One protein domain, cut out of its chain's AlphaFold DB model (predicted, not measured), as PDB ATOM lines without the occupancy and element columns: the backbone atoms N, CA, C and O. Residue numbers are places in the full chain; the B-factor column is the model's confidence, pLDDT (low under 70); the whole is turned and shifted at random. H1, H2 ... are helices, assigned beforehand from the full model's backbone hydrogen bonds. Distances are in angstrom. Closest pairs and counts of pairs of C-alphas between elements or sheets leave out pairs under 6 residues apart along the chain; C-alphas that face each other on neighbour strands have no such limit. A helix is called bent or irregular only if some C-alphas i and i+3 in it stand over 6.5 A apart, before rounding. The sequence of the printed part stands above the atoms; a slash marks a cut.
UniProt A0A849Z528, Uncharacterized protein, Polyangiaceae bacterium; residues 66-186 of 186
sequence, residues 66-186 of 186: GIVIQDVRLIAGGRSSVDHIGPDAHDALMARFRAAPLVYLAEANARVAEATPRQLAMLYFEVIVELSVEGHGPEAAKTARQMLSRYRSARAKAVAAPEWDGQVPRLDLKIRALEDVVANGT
ATOM      1  N   GLY A  66     149.706 159.734 113.987       92.00
ATOM      2  CA  GLY A  66     151.141 159.972 113.838       92.00
ATOM      3  C   GLY A  66     151.736 160.697 115.047       92.00
ATOM      4  O   GLY A  66     152.820 160.335 115.511       92.00
ATOM      5  N   ILE A  67     150.993 161.653 115.611       94.50
ATOM      6  CA  ILE A  67     151.392 162.378 116.822       94.50
ATOM      7  C   ILE A  67     151.390 161.443 118.038       94.50
ATOM      8  O   ILE A  67     152.362 161.434 118.791       94.50
ATOM      9  N   VAL A  68     150.368 160.594 118.204       96.06
ATOM     10  CA  VAL A  68     150.311 159.633 119.328       96.06
ATOM     11  C   VAL A  68     151.504 158.682 119.308       96.06
ATOM     12  O   VAL A  68     152.132 158.458 120.341       96.06
ATOM     13  N   ILE A  69     151.869 158.157 118.136       96.25
ATOM     14  CA  ILE A  69     153.048 157.295 117.982       96.25
ATOM     15  C   ILE A  69     154.320 158.012 118.459       96.25
ATOM     16  O   ILE A  69     155.160 157.414 119.141       96.25
ATOM     17  N   GLN A  70     154.485 159.283 118.087       96.19
ATOM     18  CA  GLN A  70     155.638 160.082 118.487       96.19
ATOM     19  C   GLN A  70     155.647 160.342 119.998       96.19
ATOM     20  O   GLN A  70     156.681 160.145 120.639       96.19
ATOM     21  N   ASP A  71     154.505 160.714 120.568       97.31
ATOM     22  CA  ASP A  71     154.369 161.001 121.993       97.31
ATOM     23  C   ASP A  71     154.601 159.736 122.838       97.31
ATOM     24  O   ASP A  71     155.375 159.771 123.796       97.31
ATOM     25  N   VAL A  72     154.053 158.581 122.441       97.06
ATOM     26  CA  VAL A  72     154.306 157.286 123.104       97.06
ATOM     27  C   VAL A  72     155.795 156.944 123.103       97.06
ATOM     28  O   VAL A  72     156.324 156.508 124.125       97.06
ATOM     29  N   ARG A  73     156.507 157.167 121.989       95.69
ATOM     30  CA  ARG A  73     157.965 156.958 121.932       95.69
ATOM     31  C   ARG A  73     158.718 157.902 122.861       95.69
ATOM     32  O   ARG A  73     159.725 157.501 123.440       95.69
ATOM     33  N   LEU A  74     158.254 159.140 122.985       96.19
ATOM     34  CA  LEU A  74     158.883 160.149 123.826       96.19
ATOM     35  C   LEU A  74     158.711 159.824 125.318       96.19
ATOM     36  O   LEU A  74     159.698 159.832 126.059       96.19
ATOM     37  N   ILE A  75     157.490 159.456 125.725       95.88
ATOM     38  CA  ILE A  75     157.152 159.032 127.092       95.88
ATOM     39  C   ILE A  75     157.892 157.739 127.441       95.88
ATOM     40  O   ILE A  75     158.671 157.706 128.391       95.88
ATOM     41  N   ALA A  76     157.734 156.687 126.633       95.06
ATOM     42  CA  ALA A  76     158.379 155.400 126.890       95.06
ATOM     43  C   ALA A  76     159.913 155.478 126.790       95.06
ATOM     44  O   ALA A  76     160.617 154.666 127.384       95.06
ATOM     45  N   GLY A  77     160.453 156.454 126.060       94.81
ATOM     46  CA  GLY A  77     161.886 156.737 126.016       94.81
ATOM     47  C   GLY A  77     162.425 157.460 127.255       94.81
ATOM     48  O   GLY A  77     163.636 157.647 127.341       94.81
ATOM     49  N   GLY A  78     161.568 157.892 128.188       92.00
ATOM     50  CA  GLY A  78     161.960 158.675 129.364       92.00
ATOM     51  C   GLY A  78     162.399 160.106 129.031       92.00
ATOM     52  O   GLY A  78     163.126 160.723 129.801       92.00
ATOM     53  N   ARG A  79     161.995 160.629 127.864       91.81
ATOM     54  CA  ARG A  79     162.387 161.959 127.358       91.81
ATOM     55  C   ARG A  79     161.250 162.975 127.427       91.81
ATOM     56  O   ARG A  79     161.364 164.054 126.860       91.81
ATOM     57  N   SER A  80     160.159 162.632 128.101       92.50
ATOM     58  CA  SER A  80     158.969 163.466 128.246       92.50
ATOM     59  C   SER A  80     159.012 164.392 129.456       92.50
ATOM     60  O   SER A  80     157.949 164.732 129.942       92.50
ATOM     61  N   SER A  81     160.181 164.766 129.990       92.56
ATOM     62  CA  SER A  81     160.256 165.732 131.096       92.56
ATOM     63  C   SER A  81     160.422 167.162 130.584       92.56
ATOM     64  O   SER A  81     160.947 167.383 129.490       92.56
ATOM     65  N   VAL A  82     160.024 168.137 131.405       93.62
ATOM     66  CA  VAL A  82     160.182 169.575 131.119       93.62
ATOM     67  C   VAL A  82     161.629 169.923 130.751       93.62
ATOM     68  O   VAL A  82     161.848 170.671 129.804       93.62
ATOM     69  N   ASP A  83     162.618 169.311 131.408       95.00
ATOM     70  CA  ASP A  83     164.040 169.549 131.120       95.00
ATOM     71  C   ASP A  83     164.478 169.062 129.726       95.00
ATOM     72  O   ASP A  83     165.454 169.565 129.172       95.00
ATOM     73  N   HIS A  84     163.781 168.076 129.149       93.94
ATOM     74  CA  HIS A  84     164.148 167.479 127.861       93.94
ATOM     75  C   HIS A  84     163.443 168.121 126.664       93.94
ATOM     76  O   HIS A  84     164.037 168.189 125.587       93.94
ATOM     77  N   ILE A  85     162.181 168.534 126.820       95.44
ATOM     78  CA  ILE A  85     161.360 169.061 125.714       95.44
ATOM     79  C   ILE A  85     160.883 170.501 125.924       95.44
ATOM     80  O   ILE A  85     160.323 171.092 125.005       95.44
ATOM     81  N   GLY A  86     161.134 171.083 127.096       96.88
ATOM     82  CA  GLY A  86     160.613 172.386 127.491       96.88
ATOM     83  C   GLY A  86     159.191 172.311 128.068       96.88
ATOM     84  O   GLY A  86     158.466 171.342 127.818       96.88
ATOM     85  N   PRO A  87     158.776 173.330 128.844       97.56
ATOM     86  CA  PRO A  87     157.482 173.340 129.529       97.56
ATOM     87  C   PRO A  87     156.303 173.343 128.550       97.56
ATOM     88  O   PRO A  87     155.407 172.517 128.678       97.56
ATOM     89  N   ASP A  88     156.347 174.175 127.508       97.56
ATOM     90  CA  ASP A  88     155.234 174.301 126.557       97.56
ATOM     91  C   ASP A  88     154.963 172.991 125.800       97.56
ATOM     92  O   ASP A  88     153.817 172.578 125.617       97.56
ATOM     93  N   ALA A  89     156.025 172.298 125.375       95.88
ATOM     94  CA  ALA A  89     155.896 171.022 124.678       95.88
ATOM     95  C   ALA A  89     155.419 169.909 125.618       95.88
ATOM     96  O   ALA A  89     154.626 169.058 125.209       95.88
ATOM     97  N   HIS A  90     155.888 169.925 126.869       96.81
ATOM     98  CA  HIS A  90     155.432 169.011 127.908       96.81
ATOM     99  C   HIS A  90     153.935 169.173 128.171       96.81
ATOM    100  O   HIS A  90     153.192 168.193 128.144       96.81
ATOM    101  N   ASP A  91     153.474 170.407 128.350       97.19
ATOM    102  CA  ASP A  91     152.070 170.698 128.619       97.19
ATOM    103  C   ASP A  91     151.186 170.334 127.427       97.19
ATOM    104  O   ASP A  91     150.130 169.722 127.604       97.19
ATOM    105  N   ALA A  92     151.645 170.603 126.202       96.19
ATOM    106  CA  ALA A  92     150.949 170.180 124.994       96.19
ATOM    107  C   ALA A  92     150.856 168.646 124.880       96.19
ATOM    108  O   ALA A  92     149.803 168.123 124.513       96.19
ATOM    109  N   LEU A  93     151.930 167.916 125.203       96.31
ATOM    110  CA  LEU A  93     151.938 166.450 125.230       96.31
ATOM    111  C   LEU A  93     150.960 165.916 126.280       96.31
ATOM    112  O   LEU A  93     150.130 165.064 125.964       96.31
ATOM    113  N   MET A  94     150.993 166.453 127.500       95.88
ATOM    114  CA  MET A  94     150.096 166.017 128.570       95.88
ATOM    115  C   MET A  94     148.633 166.365 128.278       95.88
ATOM    116  O   MET A  94     147.743 165.579 128.603       95.88
ATOM    117  N   ALA A  95     148.362 167.497 127.623       95.69
ATOM    118  CA  ALA A  95     147.022 167.852 127.166       95.69
ATOM    119  C   ALA A  95     146.497 166.854 126.120       95.69
ATOM    120  O   ALA A  95     145.369 166.374 126.248       95.69
ATOM    121  N   ARG A  96     147.319 166.480 125.127       95.88
ATOM    122  CA  ARG A  96     146.952 165.456 124.131       95.88
ATOM    123  C   ARG A  96     146.745 164.085 124.762       95.88
ATOM    124  O   ARG A  96     145.785 163.403 124.415       95.88
ATOM    125  N   PHE A  97     147.612 163.702 125.698       95.50
ATOM    126  CA  PHE A  97     147.475 162.456 126.445       95.50
ATOM    127  C   PHE A  97     146.129 162.395 127.178       95.50
ATOM    128  O   PHE A  97     145.365 161.454 126.977       95.50
ATOM    129  N   ARG A  98     145.798 163.425 127.968       94.31
ATOM    130  CA  ARG A  98     144.543 163.492 128.741       94.31
ATOM    131  C   ARG A  98     143.295 163.533 127.865       94.31
ATOM    132  O   ARG A  98     142.247 163.062 128.289       94.31
ATOM    133  N   ALA A  99     143.393 164.083 126.655       94.12
ATOM    134  CA  ALA A  99     142.281 164.101 125.712       94.12
ATOM    135  C   ALA A  99     141.958 162.708 125.140       94.12
ATOM    136  O   ALA A  99     140.824 162.478 124.723       94.12
ATOM    137  N   ALA A 100     142.928 161.785 125.097       94.62
ATOM    138  CA  ALA A 100     142.755 160.472 124.471       94.62
ATOM    139  C   ALA A 100     143.578 159.339 125.130       94.62
ATOM    140  O   ALA A 100     144.273 158.599 124.425       94.62
ATOM    141  N   PRO A 101     143.488 159.127 126.455       94.94
ATOM    142  CA  PRO A 101     144.364 158.198 127.180       94.94
ATOM    143  C   PRO A 101     144.226 156.747 126.695       94.94
ATOM    144  O   PRO A 101     145.213 156.023 126.585       94.94
ATOM    145  N   LEU A 102     143.020 156.326 126.296       95.62
ATOM    146  CA  LEU A 102     142.787 154.979 125.761       95.62
ATOM    147  C   LEU A 102     143.516 154.723 124.433       95.62
ATOM    148  O   LEU A 102     143.939 153.596 124.172       95.62
ATOM    149  N   VAL A 103     143.699 155.757 123.604       96.31
ATOM    150  CA  VAL A 103     144.453 155.648 122.343       96.31
ATOM    151  C   VAL A 103     145.942 155.458 122.643       96.31
ATOM    152  O   VAL A 103     146.592 154.616 122.024       96.31
ATOM    153  N   TYR A 104     146.463 156.162 123.650       97.12
ATOM    154  CA  TYR A 104     147.836 155.987 124.132       97.12
ATOM    155  C   TYR A 104     148.066 154.605 124.751       97.12
ATOM    156  O   TYR A 104     149.092 153.985 124.469       97.12
ATOM    157  N   LEU A 105     147.117 154.085 125.539       96.69
ATOM    158  CA  LEU A 105     147.171 152.718 126.073       96.69
ATOM    159  C   LEU A 105     147.225 151.672 124.957       96.69
ATOM    160  O   LEU A 105     148.040 150.748 125.011       96.69
ATOM    161  N   ALA A 106     146.365 151.813 123.945       96.69
ATOM    162  CA  ALA A 106     146.322 150.896 122.813       96.69
ATOM    163  C   ALA A 106     147.649 150.899 122.041       96.69
ATOM    164  O   ALA A 106     148.210 149.830 121.791       96.69
ATOM    165  N   GLU A 107     148.191 152.083 121.738       97.69
ATOM    166  CA  GLU A 107     149.483 152.224 121.059       97.69
ATOM    167  C   GLU A 107     150.639 151.685 121.917       97.69
ATOM    168  O   GLU A 107     151.481 150.940 121.421       97.69
ATOM    169  N   ALA A 108     150.675 151.968 123.224       97.38
ATOM    170  CA  ALA A 108     151.697 151.423 124.119       97.38
ATOM    171  C   ALA A 108     151.667 149.886 124.155       97.38
ATOM    172  O   ALA A 108     152.708 149.232 124.054       97.38
ATOM    173  N   ASN A 109     150.479 149.285 124.229       97.25
ATOM    174  CA  ASN A 109     150.327 147.832 124.201       97.25
ATOM    175  C   ASN A 109     150.729 147.221 122.845       97.25
ATOM    176  O   ASN A 109     151.335 146.143 122.806       97.25
ATOM    177  N   ALA A 110     150.435 147.916 121.742       96.94
ATOM    178  CA  ALA A 110     150.896 147.547 120.407       96.94
ATOM    179  C   ALA A 110     152.428 147.620 120.298       96.94
ATOM    180  O   ALA A 110     153.044 146.714 119.753       96.94
ATOM    181  N   ARG A 111     153.084 148.608 120.916       96.69
ATOM    182  CA  ARG A 111     154.556 148.685 120.963       96.69
ATOM    183  C   ARG A 111     155.183 147.587 121.810       96.69
ATOM    184  O   ARG A 111     156.203 147.024 121.421       96.69
ATOM    185  N   VAL A 112     154.561 147.226 122.929       97.25
ATOM    186  CA  VAL A 112     154.974 146.058 123.723       97.25
ATOM    187  C   VAL A 112     154.766 144.748 122.938       97.25
ATOM    188  O   VAL A 112     155.516 143.802 123.152       97.25
ATOM    189  N   ALA A 113     153.804 144.717 122.000       96.06
ATOM    190  CA  ALA A 113     153.739 143.869 120.788       96.06
ATOM    191  C   ALA A 113     155.065 143.394 120.244       96.06
ATOM    192  O   ALA A 113     155.404 142.212 120.183       96.06
ATOM    193  N   GLU A 114     155.738 144.417 119.760       95.81
ATOM    194  CA  GLU A 114     156.791 144.343 118.772       95.81
ATOM    195  C   GLU A 114     158.159 144.455 119.444       95.81
ATOM    196  O   GLU A 114     159.184 144.132 118.847       95.81
ATOM    197  N   ALA A 115     158.181 144.914 120.699       95.62
ATOM    198  CA  ALA A 115     159.392 145.107 121.464       95.62
ATOM    199  C   ALA A 115     160.094 143.777 121.757       95.62
ATOM    200  O   ALA A 115     159.540 142.823 122.306       95.62
ATOM    201  N   THR A 116     161.387 143.756 121.463       94.62
ATOM    202  CA  THR A 116     162.288 142.712 121.938       94.62
ATOM    203  C   THR A 116     162.361 142.730 123.472       94.62
ATOM    204  O   THR A 116     162.196 143.784 124.093       94.62
ATOM    205  N   PRO A 117     162.698 141.602 124.119       92.94
ATOM    206  CA  PRO A 117     162.877 141.565 125.570       92.94
ATOM    207  C   PRO A 117     163.845 142.630 126.111       92.94
ATOM    208  O   PRO A 117     163.588 143.235 127.150       92.94
ATOM    209  N   ARG A 118     164.930 142.912 125.377       91.88
ATOM    210  CA  ARG A 118     165.887 143.965 125.737       91.88
ATOM    211  C   ARG A 118     165.261 145.358 125.658       91.88
ATOM    212  O   ARG A 118     165.511 146.178 126.534       91.88
ATOM    213  N   GLN A 119     164.439 145.633 124.646       95.38
ATOM    214  CA  GLN A 119     163.708 146.901 124.557       95.38
ATOM    215  C   GLN A 119     162.705 147.055 125.703       95.38
ATOM    216  O   GLN A 119     162.632 148.135 126.280       95.38
ATOM    217  N   LEU A 120     162.001 145.987 126.088       96.12
ATOM    218  CA  LEU A 120     161.084 146.016 127.235       96.12
ATOM    219  C   LEU A 120     161.797 146.375 128.545       96.12
ATOM    220  O   LEU A 120     161.245 147.101 129.364       96.12
ATOM    221  N   ALA A 121     163.041 145.933 128.732       94.44
ATOM    222  CA  ALA A 121     163.832 146.304 129.905       94.44
ATOM    223  C   ALA A 121     164.264 147.786 129.908       94.44
ATOM    224  O   ALA A 121     164.477 148.362 130.973       94.44
ATOM    225  N   MET A 122     164.385 148.405 128.729       94.12
ATOM    226  CA  MET A 122     164.890 149.773 128.560       94.12
ATOM    227  C   MET A 122     163.791 150.839 128.475       94.12
ATOM    228  O   MET A 122     164.042 151.983 128.836       94.12
ATOM    229  N   LEU A 123     162.605 150.486 127.974       95.19
ATOM    230  CA  LEU A 123     161.515 151.423 127.695       95.19
ATOM    231  C   LEU A 123     160.463 151.425 128.805       95.19
ATOM    232  O   LEU A 123     160.117 150.379 129.350       95.19
ATOM    233  N   TYR A 124     159.941 152.606 129.115       94.50
ATOM    234  CA  TYR A 124     159.030 152.911 130.219       94.50
ATOM    235  C   TYR A 124     157.556 152.906 129.792       94.50
ATOM    236  O   TYR A 124     156.831 153.877 129.994       94.50
ATOM    237  N   PHE A 125     157.100 151.827 129.149       94.62
ATOM    238  CA  PHE A 125     155.696 151.724 128.729       94.62
ATOM    239  C   PHE A 125     154.722 151.636 129.915       94.62
ATOM    240  O   PHE A 125     153.565 152.017 129.767       94.62
ATOM    241  N   GLU A 126     155.179 151.179 131.082       95.06
ATOM    242  CA  GLU A 126     154.404 151.156 132.324       95.06
ATOM    243  C   GLU A 126     153.919 152.550 132.751       95.06
ATOM    244  O   GLU A 126     152.794 152.674 133.220       95.06
ATOM    245  N   VAL A 127     154.687 153.608 132.468       94.06
ATOM    246  CA  VAL A 127     154.323 154.996 132.808       94.06
ATOM    247  C   VAL A 127     153.046 155.429 132.084       94.06
ATOM    248  O   VAL A 127     152.197 156.102 132.656       94.06
ATOM    249  N   ILE A 128     152.861 155.008 130.830       95.94
ATOM    250  CA  ILE A 128     151.640 155.306 130.061       95.94
ATOM    251  C   ILE A 128     150.420 154.645 130.710       95.94
ATOM    252  O   ILE A 128     149.324 155.209 130.711       95.94
ATOM    253  N   VAL A 129     150.613 153.456 131.280       96.00
ATOM    254  CA  VAL A 129     149.563 152.733 131.991       96.00
ATOM    255  C   VAL A 129     149.231 153.425 133.309       96.00
ATOM    256  O   VAL A 129     148.056 153.667 133.571       96.00
ATOM    257  N   GLU A 130     150.242 153.809 134.089       94.06
ATOM    258  CA  GLU A 130     150.086 154.550 135.348       94.06
ATOM    259  C   GLU A 130     149.350 155.880 135.148       94.06
ATOM    260  O   GLU A 130     148.377 156.163 135.846       94.06
ATOM    261  N   LEU A 131     149.748 156.661 134.139       92.81
ATOM    262  CA  LEU A 131     149.107 157.934 133.801       92.81
ATOM    263  C   LEU A 131     147.641 157.773 133.369       92.81
ATOM    264  O   LEU A 131     146.875 158.728 133.446       92.81
ATOM    265  N   SER A 132     147.250 156.581 132.915       93.81
ATOM    266  CA  SER A 132     145.878 156.288 132.489       93.81
ATOM    267  C   SER A 132     144.992 155.750 133.617       93.81
ATOM    268  O   SER A 132     143.804 155.537 133.397       93.81
ATOM    269  N   VAL A 133     145.529 155.493 134.816       92.81
ATOM    270  CA  VAL A 133     144.721 154.997 135.947       92.81
ATOM    271  C   VAL A 133     143.683 156.035 136.372       92.81
ATOM    272  O   VAL A 133     142.543 155.683 136.682       92.81
ATOM    273  N   GLU A 134     144.050 157.317 136.341       88.56
ATOM    274  CA  GLU A 134     143.129 158.413 136.625       88.56
ATOM    275  C   GLU A 134     142.040 158.481 135.539       88.56
ATOM    276  O   GLU A 134     142.305 158.757 134.372       88.56
ATOM    277  N   GLY A 135     140.796 158.177 135.918       85.94
ATOM    278  CA  GLY A 135     139.635 158.207 135.021       85.94
ATOM    279  C   GLY A 135     139.420 156.953 134.161       85.94
ATOM    280  O   GLY A 135     138.305 156.757 133.683       85.94
ATOM    281  N   HIS A 136     140.424 156.076 134.009       91.75
ATOM    282  CA  HIS A 136     140.334 154.861 133.178       91.75
ATOM    283  C   HIS A 136     140.920 153.605 133.850       91.75
ATOM    284  O   HIS A 136     141.471 152.726 133.183       91.75
ATOM    285  N   GLY A 137     140.797 153.503 135.179       92.19
ATOM    286  CA  GLY A 137     141.320 152.394 135.991       92.19
ATOM    287  C   GLY A 137     141.051 150.987 135.429       92.19
ATOM    288  O   GLY A 137     142.016 150.242 135.238       92.19
ATOM    289  N   PRO A 138     139.801 150.612 135.086       95.44
ATOM    290  CA  PRO A 138     139.497 149.277 134.563       95.44
ATOM    291  C   PRO A 138     140.202 148.953 133.235       95.44
ATOM    292  O   PRO A 138     140.747 147.854 133.060       95.44
ATOM    293  N   GLU A 139     140.227 149.896 132.291       95.50
ATOM    294  CA  GLU A 139     140.905 149.768 130.999       95.50
ATOM    295  C   GLU A 139     142.431 149.746 131.153       95.50
ATOM    296  O   GLU A 139     143.106 148.930 130.511       95.50
ATOM    297  N   ALA A 140     142.974 150.587 132.036       95.62
ATOM    298  CA  ALA A 140     144.389 150.599 132.386       95.62
ATOM    299  C   ALA A 140     144.800 149.260 133.016       95.62
ATOM    300  O   ALA A 140     145.747 148.630 132.546       95.62
ATOM    301  N   ALA A 141     144.033 148.736 133.978       96.38
ATOM    302  CA  ALA A 141     144.278 147.437 134.605       96.38
ATOM    303  C   ALA A 141     144.159 146.274 133.611       96.38
ATOM    304  O   ALA A 141     144.948 145.324 133.645       96.38
ATOM    305  N   LYS A 142     143.197 146.329 132.680       96.31
ATOM    306  CA  LYS A 142     143.093 145.353 131.586       96.31
ATOM    307  C   LYS A 142     144.350 145.368 130.716       96.31
ATOM    308  O   LYS A 142     144.884 144.299 130.419       96.31
ATOM    309  N   THR A 143     144.822 146.549 130.336       96.75
ATOM    310  CA  THR A 143     146.027 146.717 129.516       96.75
ATOM    311  C   THR A 143     147.279 146.262 130.273       96.75
ATOM    312  O   THR A 143     148.074 145.490 129.737       96.75
ATOM    313  N   ALA A 144     147.395 146.607 131.557       97.12
ATOM    314  CA  ALA A 144     148.471 146.161 132.439       97.12
ATOM    315  C   ALA A 144     148.571 144.628 132.495       97.12
ATOM    316  O   ALA A 144     149.649 144.065 132.298       97.12
ATOM    317  N   ARG A 145     147.437 143.925 132.663       96.88
ATOM    318  CA  ARG A 145     147.386 142.450 132.632       96.88
ATOM    319  C   ARG A 145     147.910 141.869 131.318       96.88
ATOM    320  O   ARG A 145     148.612 140.859 131.337       96.88
ATOM    321  N   GLN A 146     147.588 142.495 130.187       95.88
ATOM    322  CA  GLN A 146     148.073 142.053 128.877       95.88
ATOM    323  C   GLN A 146     149.591 142.236 128.749       95.88
ATOM    324  O   GLN A 146     150.290 141.322 128.304       95.88
ATOM    325  N   MET A 147     150.113 143.381 129.193       97.56
ATOM    326  CA  MET A 147     151.545 143.686 129.146       97.56
ATOM    327  C   MET A 147     152.356 142.790 130.095       97.56
ATOM    328  O   MET A 147     153.428 142.316 129.712       97.56
ATOM    329  N   LEU A 148     151.831 142.471 131.286       97.62
ATOM    330  CA  LEU A 148     152.501 141.639 132.296       97.62
ATOM    331  C   LEU A 148     152.993 140.295 131.754       97.62
ATOM    332  O   LEU A 148     154.108 139.875 132.063       97.62
ATOM    333  N   SER A 149     152.198 139.628 130.914       95.81
ATOM    334  CA  SER A 149     152.593 138.355 130.296       95.81
ATOM    335  C   SER A 149     153.898 138.489 129.494       95.81
ATOM    336  O   SER A 149     154.805 137.657 129.602       95.81
ATOM    337  N   ARG A 150     154.048 139.590 128.750       96.94
ATOM    338  CA  ARG A 150     155.229 139.850 127.918       96.94
ATOM    339  C   ARG A 150     156.441 140.242 128.746       96.94
ATOM    340  O   ARG A 150     157.525 139.722 128.493       96.94
ATOM    341  N   TYR A 151     156.258 141.072 129.770       97.75
ATOM    342  CA  TYR A 151     157.334 141.421 130.698       97.75
ATOM    343  C   TYR A 151     157.858 140.201 131.464       97.75
ATOM    344  O   TYR A 151     159.069 139.997 131.545       97.75
ATOM    345  N   ARG A 152     156.971 139.322 131.947       97.94
ATOM    346  CA  ARG A 152     157.363 138.067 132.610       97.94
ATOM    347  C   ARG A 152     158.098 137.119 131.659       97.94
ATOM    348  O   ARG A 152     159.113 136.538 132.040       97.94
ATOM    349  N   SER A 153     157.646 137.009 130.408       96.25
ATOM    350  CA  SER A 153     158.349 136.242 129.369       96.25
ATOM    351  C   SER A 153     159.738 136.822 129.064       96.25
ATOM    352  O   SER A 153     160.721 136.083 129.000       96.25
ATOM    353  N   ALA A 154     159.850 138.148 128.935       96.56
ATOM    354  CA  ALA A 154     161.121 138.840 128.733       96.56
ATOM    355  C   ALA A 154     162.088 138.616 129.901       96.56
ATOM    356  O   ALA A 154     163.264 138.336 129.676       96.56
ATOM    357  N   ARG A 155     161.584 138.660 131.139       97.12
ATOM    358  CA  ARG A 155     162.357 138.366 132.347       97.12
ATOM    359  C   ARG A 155     162.885 136.937 132.346       97.12
ATOM    360  O   ARG A 155     164.065 136.736 132.601       97.12
ATOM    361  N   ALA A 156     162.041 135.953 132.034       96.25
ATOM    362  CA  ALA A 156     162.463 134.554 131.964       96.25
ATOM    363  C   ALA A 156     163.594 134.353 130.940       96.25
ATOM    364  O   ALA A 156     164.572 133.669 131.233       96.25
ATOM    365  N   LYS A 157     163.505 135.015 129.778       94.88
ATOM    366  CA  LYS A 157     164.580 135.023 128.773       94.88
ATOM    367  C   LYS A 157     165.855 135.688 129.294       94.88
ATOM    368  O   LYS A 157     166.928 135.142 129.089       94.88
ATOM    369  N   ALA A 158     165.735 136.817 129.991       94.50
ATOM    370  CA  ALA A 158     166.876 137.527 130.568       94.50
ATOM    371  C   ALA A 158     167.608 136.701 131.639       94.50
ATOM    372  O   ALA A 158     168.829 136.706 131.676       94.50
ATOM    373  N   VAL A 159     166.885 135.949 132.476       93.94
ATOM    374  CA  VAL A 159     167.494 135.041 133.468       93.94
ATOM    375  C   VAL A 159     168.296 133.924 132.794       93.94
ATOM    376  O   VAL A 159     169.332 133.515 133.308       93.94
ATOM    377  N   ALA A 160     167.828 133.436 131.645       92.38
ATOM    378  CA  ALA A 160     168.505 132.391 130.880       92.38
ATOM    379  C   ALA A 160     169.680 132.906 130.022       92.38
ATOM    380  O   ALA A 160     170.412 132.087 129.472       92.38
ATOM    381  N   ALA A 161     169.851 134.227 129.896       91.06
ATOM    382  CA  ALA A 161     170.824 134.884 129.025       91.06
ATOM    383  C   ALA A 161     171.817 135.724 129.859       91.06
ATOM    384  O   ALA A 161     171.538 136.891 130.154       91.06
ATOM    385  N   PRO A 162     172.976 135.164 130.261       82.31
ATOM    386  CA  PRO A 162     173.959 135.852 131.106       82.31
ATOM    387  C   PRO A 162     174.466 137.175 130.516       82.31
ATOM    388  O   PRO A 162     174.839 138.084 131.250       82.31
ATOM    389  N   GLU A 163     174.462 137.312 129.189       87.19
ATOM    390  CA  GLU A 163     174.872 138.521 128.480       87.19
ATOM    391  C   GLU A 163     173.876 139.688 128.617       87.19
ATOM    392  O   GLU A 163     174.146 140.798 128.155       87.19
ATOM    393  N   TRP A 164     172.721 139.467 129.257       84.94
ATOM    394  CA  TRP A 164     171.728 140.499 129.580       84.94
ATOM    395  C   TRP A 164     171.814 140.946 131.041       84.94
ATOM    396  O   TRP A 164     170.803 141.311 131.655       84.94
ATOM    397  N   ASP A 165     173.026 140.938 131.592       76.94
ATOM    398  CA  ASP A 165     173.274 141.382 132.954       76.94
ATOM    399  C   ASP A 165     172.693 142.789 133.206       76.94
ATOM    400  O   ASP A 165     172.677 143.675 132.341       76.94
ATOM    401  N   GLY A 166     172.102 142.966 134.385       86.56
ATOM    402  CA  GLY A 166     171.386 144.180 134.782       86.56
ATOM    403  C   GLY A 166     169.990 144.397 134.169       86.56
ATOM    404  O   GLY A 166     169.311 145.337 134.586       86.56
ATOM    405  N   GLN A 167     169.502 143.562 133.237       92.62
ATOM    406  CA  GLN A 167     168.130 143.710 132.706       92.62
ATOM    407  C   GLN A 167     167.056 143.103 133.618       92.62
ATOM    408  O   GLN A 167     165.945 143.627 133.675       92.62
ATOM    409  N   VAL A 168     167.373 142.031 134.354       94.50
ATOM    410  CA  VAL A 168     166.411 141.367 135.255       94.50
ATOM    411  C   VAL A 168     165.868 142.331 136.321       94.50
ATOM    412  O   VAL A 168     164.645 142.455 136.399       94.50
ATOM    413  N   PRO A 169     166.699 143.103 137.058       95.50
ATOM    414  CA  PRO A 169     166.183 144.071 138.029       95.50
ATOM    415  C   PRO A 169     165.287 145.146 137.400       95.50
ATOM    416  O   PRO A 169     164.308 145.568 138.007       95.50
ATOM    417  N   ARG A 170     165.584 145.577 136.167       95.38
ATOM    418  CA  ARG A 170     164.762 146.569 135.453       95.38
ATOM    419  C   ARG A 170     163.400 146.005 135.083       95.38
ATOM    420  O   ARG A 170     162.391 146.671 135.280       95.38
ATOM    421  N   LEU A 171     163.367 144.778 134.566       96.75
ATOM    422  CA  LEU A 171     162.118 144.087 134.257       96.75
ATOM    423  C   LEU A 171     161.295 143.837 135.526       96.75
ATOM    424  O   LEU A 171     160.080 143.994 135.478       96.75
ATOM    425  N   ASP A 172     161.936 143.535 136.659       97.06
ATOM    426  CA  ASP A 172     161.257 143.350 137.948       97.06
ATOM    427  C   ASP A 172     160.561 144.621 138.442       97.06
ATOM    428  O   ASP A 172     159.422 144.551 138.904       97.06
ATOM    429  N   LEU A 173     161.193 145.789 138.289       96.88
ATOM    430  CA  LEU A 173     160.560 147.070 138.618       96.88
ATOM    431  C   LEU A 173     159.315 147.326 137.760       96.88
ATOM    432  O   LEU A 173     158.272 147.704 138.285       96.88
ATOM    433  N   LYS A 174     159.402 147.056 136.454       97.31
ATOM    434  CA  LYS A 174     158.292 147.249 135.508       97.31
ATOM    435  C   LYS A 174     157.143 146.275 135.760       97.31
ATOM    436  O   LYS A 174     155.980 146.654 135.675       97.31
ATOM    437  N   ILE A 175     157.462 145.024 136.094       98.25
ATOM    438  CA  ILE A 175     156.466 144.020 136.486       98.25
ATOM    439  C   ILE A 175     155.731 144.481 137.744       98.25
ATOM    440  O   ILE A 175     154.505 144.463 137.742       98.25
ATOM    441  N   ARG A 176     156.456 144.940 138.772       97.81
ATOM    442  CA  ARG A 176     155.844 145.424 140.015       97.81
ATOM    443  C   ARG A 176     154.919 146.616 139.771       97.81
ATOM    444  O   ARG A 176     153.783 146.583 140.218       97.81
ATOM    445  N   ALA A 177     155.364 147.607 139.000       96.38
ATOM    446  CA  ALA A 177     154.545 148.764 138.639       96.38
ATOM    447  C   ALA A 177     153.218 148.354 137.971       96.38
ATOM    448  O   ALA A 177     152.140 148.806 138.352       96.38
ATOM    449  N   LEU A 178     153.272 147.424 137.011       97.31
ATOM    450  CA  LEU A 178     152.065 146.913 136.362       97.31
ATOM    451  C   LEU A 178     151.190 146.081 137.314       97.31
ATOM    452  O   LEU A 178     149.968 146.142 137.212       97.31
ATOM    453  N   GLU A 179     151.779 145.302 138.224       97.69
ATOM    454  CA  GLU A 179     151.041 144.570 139.264       97.69
ATOM    455  C   GLU A 179     150.305 145.522 140.212       97.69
ATOM    456  O   GLU A 179     149.133 145.283 140.505       97.69
ATOM    457  N   ASP A 180     150.937 146.631 140.603       96.06
ATOM    458  CA  ASP A 180     150.324 147.671 141.430       96.06
ATOM    459  C   ASP A 180     149.138 148.329 140.706       96.06
ATOM    460  O   ASP A 180     148.077 148.524 141.302       96.06
ATOM    461  N   VAL A 181     149.251 148.601 139.399       95.75
ATOM    462  CA  VAL A 181     148.108 149.093 138.608       95.75
ATOM    463  C   VAL A 181     146.979 148.061 138.554       95.75
ATOM    464  O   VAL A 181     145.809 148.415 138.691       95.75
ATOM    465  N   VAL A 182     147.298 146.776 138.378       96.00
ATOM    466  CA  VAL A 182     146.279 145.714 138.357       96.00
ATOM    467  C   VAL A 182     145.567 145.584 139.700       96.00
ATOM    468  O   VAL A 182     144.361 145.348 139.701       96.00
ATOM    469  N   ALA A 183     146.289 145.728 140.810       93.31
ATOM    470  CA  ALA A 183     145.729 145.639 142.154       93.31
ATOM    471  C   ALA A 183     144.823 146.832 142.499       93.31
ATOM    472  O   ALA A 183     143.832 146.652 143.199       93.31
ATOM    473  N   ASN A 184     145.152 148.028 142.002       88.31
ATOM    474  CA  ASN A 184     144.433 149.263 142.330       88.31
ATOM    475  C   ASN A 184     143.354 149.657 141.304       88.31
ATOM    476  O   ASN A 184     142.506 150.490 141.605       88.31
ATOM    477  N   GLY A 185     143.388 149.102 140.090       76.06
ATOM    478  CA  GLY A 185     142.476 149.451 138.994       76.06
ATOM    479  C   GLY A 185     141.249 148.540 138.848       76.06
ATOM    480  O   GLY A 185     140.747 148.396 137.731       76.06
ATOM    481  N   THR A 186     140.806 147.882 139.927       59.59
ATOM    482  CA  THR A 186     139.581 147.054 139.972       59.59
ATOM    483  C   THR A 186     138.416 147.767 140.626       59.59
ATOM    484  O   THR A 186     138.639 148.323 141.723       59.59
TER     485      THR A 186
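Overview. This is residues 66 to 186 of the 186 residues of an uncharacterized protein of Polyangiaceae bacterium (UniProt A0A849Z528). The long helical hairpin of H7 and H8 is the largest piece of this domain, with H4 side by side with H7 and the short H6 at the core, packed on H4, H7 and H8. H1 crosses H4 and meets H6 at a corner, where the last residue of H1, Ala 76, comes close to the first of H6, Phe 125; H3 and the short H2 lie beyond H1 at the far end of the domain, and H5 packs on both arms of the hairpin. The printed part has 121 residues with eight named helices, H1 to H8 in order along the chain, and no named strand: the class is all helix. The whole is compact, with a radius of gyration of the C-alphas of 14.3 A, and its C-alphas span 43 by 33 by 22 A.

Arrangement. Begin at H7, residues 133 to 160, the longest helix; it is irregular, with C-alphas 135 and 138 8.9 A apart, and has a kink of 65 degrees near residue 140, and its line is a rough one. H8, residues 167 to 184, touches it with 35 pairs of C-alphas within 8 A; look for the closest, those of Ala 141 and Val 182, 4.6 A apart. These two form a helical hairpin at a shallow tilt of 28 degrees, opposite ways. H4, residues 101 to 114, touches H7 at a shallow tilt of 13 degrees, the same way, closest at the C-alphas of Asn 109 and Met 147, 6.6 A; H4 and H8 are apart. H6, residues 125 to 131, and H7 are the two hubs, touching four helices each. H6 forms a helical hairpin with H7, at a shallow tilt of 22 degrees; it touches residues 140 to 144 of H7 alone, closest at the C-alphas of Val 129 and Ala 140, 5.6 A. H6 touches H4 at a shallow tilt of 14 degrees, opposite ways, with the C-alphas of Phe 125 and Ala 108 closest at 6.1 A. It also touches H8, at residues 174 to 181 of H8 alone, closest at the C-alphas of Glu 126 and Leu 178, 6.3 A. H5, residues 117 to 122, touches H7 at a steep tilt of 59 degrees, closest at the C-alphas of Pro 117 and Ala 154, 4.5 A. H1, residues 66 to 76, is about perpendicular to H6 at 83 degrees and touches it, closest at the C-alphas of Ala 76 and Phe 125, 4.9 A. H3, residues 87 to 99, is close to H1 but not clearly touching, with the C-alphas of Leu 93 and Asp 71 closest at 6.8 A. H2, residues 82 to 85, is close to H3 but not clearly touching, closest at the C-alphas of Val 82 and His 90, 5.8 A. Every O i to N i+4 pair is within hydrogen-bond range in H1, H3, H5 and H8; the counts are 9 of 10 in H4, 2 of 3 in H6 and 20 of 24 in H7, while H2 is too short for such a pair.

Along the chain. Find C-alpha 133 at (144.721, 154.997, 135.947); from there H7 runs 33.2 A to C-alpha 160 at (168.505, 132.391, 130.880). H8 then runs 26.2 A, ending at C-alpha 184 at (144.433, 149.263, 142.330). H4 measures 20.4 A, H3 18.2 A and H1 15.6 A from first to last C-alpha.

Size, cuts and confidence. Look to Asp 88 and Ala 160 for the two C-alphas farthest apart, 44.2 A. The printed part has no cut and ends at residue 186, the chain's last. The link from H7 to H8, six residues, is short, the other six links are tight, and there is no long link. The mean pLDDT of the printed part is 94.4, and residue 186 is the one printed residue under 70.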